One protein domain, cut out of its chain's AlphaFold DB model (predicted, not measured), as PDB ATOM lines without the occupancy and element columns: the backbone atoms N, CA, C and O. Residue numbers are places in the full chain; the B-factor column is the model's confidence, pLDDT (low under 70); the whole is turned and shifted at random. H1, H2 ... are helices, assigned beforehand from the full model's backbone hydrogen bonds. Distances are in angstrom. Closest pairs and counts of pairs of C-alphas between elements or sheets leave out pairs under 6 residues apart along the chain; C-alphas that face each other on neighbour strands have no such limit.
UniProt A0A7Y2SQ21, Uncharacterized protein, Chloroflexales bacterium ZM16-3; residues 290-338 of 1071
ATOM      1  N   ARG A 290      28.889  15.831  14.730       88.94
ATOM      2  CA  ARG A 290      29.621  17.015  14.224       88.94
ATOM      3  C   ARG A 290      29.861  17.007  12.708       88.94
ATOM      4  O   ARG A 290      30.386  17.993  12.201       88.94
ATOM      5  N   SER A 291      29.528  15.927  11.992       86.25
ATOM      6  CA  SER A 291      29.533  15.911  10.519       86.25
ATOM      7  C   SER A 291      28.188  16.308   9.915       86.25
ATOM      8  O   SER A 291      28.102  16.462   8.698       86.25
ATOM      9  N   LEU A 292      27.141  16.446  10.735       88.38
ATOM     10  CA  LEU A 292      25.846  16.935  10.282       88.38
ATOM     11  C   LEU A 292      25.981  18.397   9.811       88.38
ATOM     12  O   LEU A 292      26.657  19.190  10.474       88.38
ATOM     13  N   PRO A 293      25.342  18.779   8.692       88.94
ATOM     14  CA  PRO A 293      25.343  20.149   8.216       88.94
ATOM     15  C   PRO A 293      24.597  21.062   9.210       88.94
ATOM     16  O   PRO A 293      23.744  20.586   9.973       88.94
ATOM     17  N   PRO A 294      24.893  22.373   9.233       90.62
ATOM     18  CA  PRO A 294      24.336  23.298  10.221       90.62
ATOM     19  C   PRO A 294      22.804  23.318  10.271       90.62
ATOM     20  O   PRO A 294      22.231  23.504  11.342       90.62
ATOM     21  N   GLU A 295      22.128  23.086   9.149       91.25
ATOM     22  CA  GLU A 295      20.668  23.044   9.031       91.25
ATOM     23  C   GLU A 295      20.085  21.820   9.754       91.25
ATOM     24  O   GLU A 295      19.118  21.937  10.506       91.25
ATOM     25  N   ALA A 296      20.724  20.658   9.593       89.38
ATOM     26  CA  ALA A 296      20.375  19.425  10.294       89.38
ATOM     27  C   ALA A 296      20.584  19.571  11.811       89.38
ATOM     28  O   ALA A 296      19.710  19.212  12.603       89.38
ATOM     29  N   LEU A 297      21.702  20.179  12.221       90.88
ATOM     30  CA  LEU A 297      21.953  20.511  13.626       90.88
ATOM     31  C   LEU A 297      20.954  21.538  14.169       90.88
ATOM     32  O   LEU A 297      20.531  21.406  15.312       90.88
ATOM     33  N   THR A 298      20.529  22.511  13.360       92.44
ATOM     34  CA  THR A 298      19.528  23.512  13.764       92.44
ATOM     35  C   THR A 298      18.192  22.854  14.105       92.44
ATOM     36  O   THR A 298      17.603  23.150  15.145       92.44
ATOM     37  N   LEU A 299      17.732  21.922  13.261       88.94
ATOM     38  CA  LEU A 299      16.511  21.146  13.498       88.94
ATOM     39  C   LEU A 299      16.625  20.277  14.758       88.94
ATOM     40  O   LEU A 299      15.709  20.261  15.577       88.94
ATOM     41  N   LEU A 300      17.755  19.589  14.938       88.94
ATOM     42  CA  LEU A 300      17.968  18.668  16.057       88.94
ATOM     43  C   LEU A 300      18.103  19.388  17.407       88.94
ATOM     44  O   LEU A 300      17.522  18.961  18.409       88.94
ATOM     45  N   LEU A 301      18.853  20.492  17.438       91.44
ATOM     46  CA  LEU A 301      19.039  21.318  18.630       91.44
ATOM     47  C   LEU A 301      17.800  22.173  18.933       91.44
ATOM     48  O   LEU A 301      17.573  22.490  20.097       91.44
ATOM     49  N   GLY A 302      16.948  22.470  17.946       91.31
ATOM     50  CA  GLY A 302      15.778  23.345  18.107       91.31
ATOM     51  C   GLY A 302      16.132  24.837  18.085       91.31
ATOM     52  O   GLY A 302      15.385  25.663  18.601       91.31
ATOM     53  N   GLY A 303      17.285  25.180  17.514       92.25
ATOM     54  CA  GLY A 303      17.865  26.520  17.495       92.25
ATOM     55  C   GLY A 303      19.202  26.509  16.757       92.25
ATOM     56  O   GLY A 303      19.755  25.441  16.500       92.25
ATOM     57  N   ALA A 304      19.716  27.682  16.384       92.38
ATOM     58  CA  ALA A 304      20.971  27.774  15.636       92.38
ATOM     59  C   ALA A 304      22.125  27.104  16.415       92.38
ATOM     60  O   ALA A 304      22.280  27.381  17.609       92.38
ATOM     61  N   PRO A 305      22.939  26.238  15.781       92.94
ATOM     62  CA  PRO A 305      24.031  25.574  16.470       92.94
ATOM     63  C   PRO A 305      25.057  26.595  16.986       92.94
ATOM     64  O   PRO A 305      25.402  27.533  16.260       92.94
ATOM     65  N   PRO A 306      25.586  26.415  18.209       91.94
ATOM     66  CA  PRO A 306      26.677  27.241  18.719       91.94
ATOM     67  C   PRO A 306      27.888  27.219  17.777       91.94
ATOM     68  O   PRO A 306      28.262  26.174  17.241       91.94
ATOM     69  N   SER A 307      28.517  28.383  17.604       92.12
ATOM     70  CA  SER A 307      29.729  28.559  16.803       92.12
ATOM     71  C   SER A 307      30.849  29.134  17.682       92.12
ATOM     72  O   SER A 307      30.675  30.233  18.214       92.12
ATOM     73  N   PRO A 308      31.987  28.433  17.856       92.62
ATOM     74  CA  PRO A 308      32.290  27.102  17.322       92.62
ATOM     75  C   PRO A 308      31.418  25.998  17.947       92.62
ATOM     76  O   PRO A 308      31.002  26.105  19.099       92.62
ATOM     77  N   LEU A 309      31.194  24.907  17.202       91.62
ATOM     78  CA  LEU A 309      30.508  23.719  17.727       91.62
ATOM     79  C   LEU A 309      31.278  23.150  18.938       91.62
ATOM     80  O   LEU A 309      32.473  22.875  18.777       91.62
ATOM     81  N   PRO A 310      30.628  22.902  20.091       91.62
ATOM     82  CA  PRO A 310      31.223  22.249  21.258       91.62
ATOM     83  C   PRO A 310      31.778  20.849  20.982       91.62
ATOM     84  O   PRO A 310      31.561  20.266  19.917       91.62
ATOM     85  N   GLU A 311      32.524  20.299  21.944       87.31
ATOM     86  CA  GLU A 311      33.137  18.975  21.794       87.31
ATOM     87  C   GLU A 311      32.153  17.813  21.946       87.31
ATOM     88  O   GLU A 311      32.306  16.811  21.239       87.31
ATOM     89  N   THR A 312      31.140  17.980  22.802       88.25
ATOM     90  CA  THR A 312      30.068  17.011  23.068       88.25
ATOM     91  C   THR A 312      28.718  17.525  22.554       88.25
ATOM     92  O   THR A 312      28.498  18.740  22.475       88.25
ATOM     93  N   LEU A 313      27.789  16.620  22.219       90.62
ATOM     94  CA  LEU A 313      26.422  17.031  21.865       90.62
ATOM     95  C   LEU A 313      25.693  17.615  23.086       90.62
ATOM     96  O   LEU A 313      24.925  18.565  22.944       90.62
ATOM     97  N   ALA A 314      25.959  17.083  24.280       91.44
ATOM     98  CA  ALA A 314      25.436  17.600  25.541       91.44
ATOM     99  C   ALA A 314      25.704  19.106  25.719       91.44
ATOM    100  O   ALA A 314      24.787  19.859  26.048       91.44
ATOM    101  N   ASP A 315      26.917  19.574  25.423       92.69
ATOM    102  CA  ASP A 315      27.258  20.999  25.507       92.69
ATOM    103  C   ASP A 315      26.572  21.833  24.420       92.69
ATOM    104  O   ASP A 315      26.157  22.963  24.677       92.69
ATOM    105  N   ALA A 316      26.376  21.270  23.222       93.56
ATOM    106  CA  ALA A 316      25.590  21.919  22.174       93.56
ATOM    107  C   ALA A 316      24.107  22.065  22.566       93.56
ATOM    108  O   ALA A 316      23.511  23.111  22.318       93.56
ATOM    109  N   LEU A 317      23.529  21.065  23.239       93.56
ATOM    110  CA  LEU A 317      22.165  21.112  23.780       93.56
ATOM    111  C   LEU A 317      22.036  22.112  24.934       93.56
ATOM    112  O   LEU A 317      21.073  22.876  24.966       93.56
ATOM    113  N   ARG A 318      23.013  22.165  25.849       94.31
ATOM    114  CA  ARG A 318      23.077  23.179  26.919       94.31
ATOM    115  C   ARG A 318      23.131  24.593  26.338       94.31
ATOM    116  O   ARG A 318      22.333  25.436  26.736       94.31
ATOM    117  N   ALA A 319      24.006  24.828  25.359       94.00
ATOM    118  CA  ALA A 319      24.123  26.110  24.662       94.00
ATOM    119  C   ALA A 319      22.847  26.490  23.884       94.00
ATOM    120  O   ALA A 319      22.501  27.667  23.818       94.00
ATOM    121  N   ALA A 320      22.112  25.505  23.358       93.25
ATOM    122  CA  ALA A 320      20.800  25.688  22.731       93.25
ATOM    123  C   ALA A 320      19.634  25.845  23.737       93.25
ATOM    124  O   ALA A 320      18.472  25.817  23.337       93.25
ATOM    125  N   GLY A 321      19.907  25.985  25.041       93.88
ATOM    126  CA  GLY A 321      18.876  26.169  26.071       93.88
ATOM    127  C   GLY A 321      18.109  24.896  26.449       93.88
ATOM    128  O   GLY A 321      17.037  24.982  27.041       93.88
ATOM    129  N   ARG A 322      18.644  23.707  26.137       91.31
ATOM    130  CA  ARG A 322      18.024  22.393  26.399       91.31
ATOM    131  C   ARG A 322      18.869  21.518  27.342       91.31
ATOM    132  O   ARG A 322      19.176  20.375  26.996       91.31
ATOM    133  N   PRO A 323      19.238  21.991  28.552       91.56
ATOM    134  CA  PRO A 323      20.087  21.232  29.472       91.56
ATOM    135  C   PRO A 323      19.456  19.902  29.912       91.56
ATOM    136  O   PRO A 323      20.173  18.921  30.050       91.56
ATOM    137  N   GLY A 324      18.126  19.826  30.047       87.94
ATOM    138  CA  GLY A 324      17.424  18.581  30.397       87.94
ATOM    139  C   GLY A 324      17.479  17.484  29.324       87.94
ATOM    140  O   GLY A 324      17.186  16.331  29.618       87.94
ATOM    141  N   ALA A 325      17.876  17.811  28.087       87.38
ATOM    142  CA  ALA A 325      18.131  16.808  27.055       87.38
ATOM    143  C   ALA A 325      19.548  16.216  27.149       87.38
ATOM    144  O   ALA A 325      19.779  15.138  26.616       87.38
ATOM    145  N   ALA A 326      20.491  16.900  27.809       89.44
ATOM    146  CA  ALA A 326      21.911  16.556  27.862       89.44
ATOM    147  C   ALA A 326      22.209  15.434  28.879       89.44
ATOM    148  O   ALA A 326      22.844  15.663  29.907       89.44
ATOM    149  N   THR A 327      21.720  14.226  28.596       87.69
ATOM    150  CA  THR A 327      21.929  13.026  29.423       87.69
ATOM    151  C   THR A 327      23.327  12.413  29.229       87.69
ATOM    152  O   THR A 327      23.973  12.689  28.213       87.69
ATOM    153  N   PRO A 328      23.795  11.528  30.137       81.94
ATOM    154  CA  PRO A 328      25.134  10.926  30.056       81.94
ATOM    155  C   PRO A 328      25.442  10.204  28.733       81.94
ATOM    156  O   PRO A 328      26.580  10.213  28.264       81.94
ATOM    157  N   VAL A 329      24.426   9.633  28.076       83.38
ATOM    158  CA  VAL A 329      24.572   8.996  26.754       83.38
ATOM    159  C   VAL A 329      24.955  10.024  25.677       83.38
ATOM    160  O   VAL A 329      25.751   9.732  24.786       83.38
ATOM    161  N   LEU A 330      24.450  11.260  25.778       86.06
ATOM    162  CA  LEU A 330      24.785  12.357  24.861       86.06
ATOM    163  C   LEU A 330      26.065  13.107  25.244       86.06
ATOM    164  O   LEU A 330      26.669  13.759  24.392       86.06
ATOM    165  N   GLU A 331      26.495  13.031  26.503       83.94
ATOM    166  CA  GLU A 331      27.829  13.490  26.913       83.94
ATOM    167  C   GLU A 331      28.916  12.623  26.271       83.94
ATOM    168  O   GLU A 331      29.945  13.131  25.823       83.94
ATOM    169  N   ALA A 332      28.650  11.321  26.131       80.12
ATOM    170  CA  ALA A 332      29.549  10.383  25.471       80.12
ATOM    171  C   ALA A 332      29.661  10.578  23.945       80.12
ATOM    172  O   ALA A 332      30.660  10.147  23.358       80.12
ATOM    173  N   LEU A 333      28.709  11.283  23.305       79.12
ATOM    174  CA  LEU A 333      28.769  11.711  21.896       79.12
ATOM    175  C   LEU A 333      29.887  12.739  21.667       79.12
ATOM    176  O   LEU A 333      29.676  13.944  21.506       79.12
ATOM    177  N   THR A 334      31.105  12.221  21.640       73.88
ATOM    178  CA  THR A 334      32.362  12.947  21.486       73.88
ATOM    179  C   THR A 334      32.847  12.915  20.035       73.88
ATOM    180  O   THR A 334      32.354  12.172  19.193       73.88
ATOM    181  N   ARG A 335      33.860  13.727  19.725       63.66
ATOM    182  CA  ARG A 335      34.469  13.877  18.388       63.66
ATOM    183  C   ARG A 335      35.314  12.672  17.917       63.66
ATOM    184  O   ARG A 335      36.234  12.855  17.119       63.66
ATOM    185  N   GLU A 336      35.119  11.472  18.454       59.72
ATOM    186  CA  GLU A 336      35.931  10.322  18.033       59.72
ATOM    187  C   GLU A 336      35.615   9.879  16.596       59.72
ATOM    188  O   GLU A 336      34.593  10.294  16.045       59.72
ATOM    189  N   PRO A 337      36.510   9.114  15.931       56.53
ATOM    190  CA  PRO A 337      36.271   8.651  14.572       56.53
ATOM    191  C   PRO A 337      35.060   7.722  14.575       56.53
ATOM    192  O   PRO A 337      35.163   6.533  14.894       56.53
ATOM    193  N   ALA A 338      33.924   8.324  14.237       63.56
ATOM    194  CA  ALA A 338      32.641   7.679  14.104       63.56
ATOM    195  C   ALA A 338      32.739   6.438  13.226       63.56
ATOM    196  O   ALA A 338      33.616   6.325  12.359       63.56
TER     197      ALA A 338
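What this domain is: This is residues 290 to 338 of the 1071 residues of an uncharacterized protein of Chloroflexales bacterium ZM16-3 (UniProt A0A7Y2SQ21). This domain has little regular structure: two short helices, H1 and H2, stand near each other and nearly at right angles, close but not clearly touching, with four-residue H3 packed on H2 and long stretches without a named element before, between and after them. The printed part has 49 residues with three named helices, in the order H1, H2, H3, and no named strand; the class is all helix, though the helices hold only 19 residues. It is compact and rounded, with a radius of gyration of the C-alphas of 9.9 A and spans of 24 by 22 by 16 A.

Where its parts are: Find C-alpha 294 at (24.336, 23.298, 10.221); from there H1, residues 294 to 301, runs 10.1 A. H2, residues 313 to 319, runs 9.8 A. H3, residues 328 to 331, runs 4.9 A to C-alpha 331 at (27.829, 13.490, 26.913).

How they stand to each other: Look at Leu 301 and Leu 317, whose C-alphas, 6.0 A apart, are the closest of H1 and H2; these helices are close but not clearly touching, about perpendicular at 82 degrees. H2 and H3 touch, the closest C-alphas being those of Ala 314 and Glu 331, 4.9 A apart. H1 and H3 are apart. In H1 and H2 every O i to N i+4 pair is within hydrogen-bond range; H3 is too short for one.

The domain as a whole: The C-alphas farthest apart, of Gly 321 and Pro 337, are 27.2 A apart. The printed part has no cut. The link H1 to H2 is long. Confidence is low at residues 335 to 338.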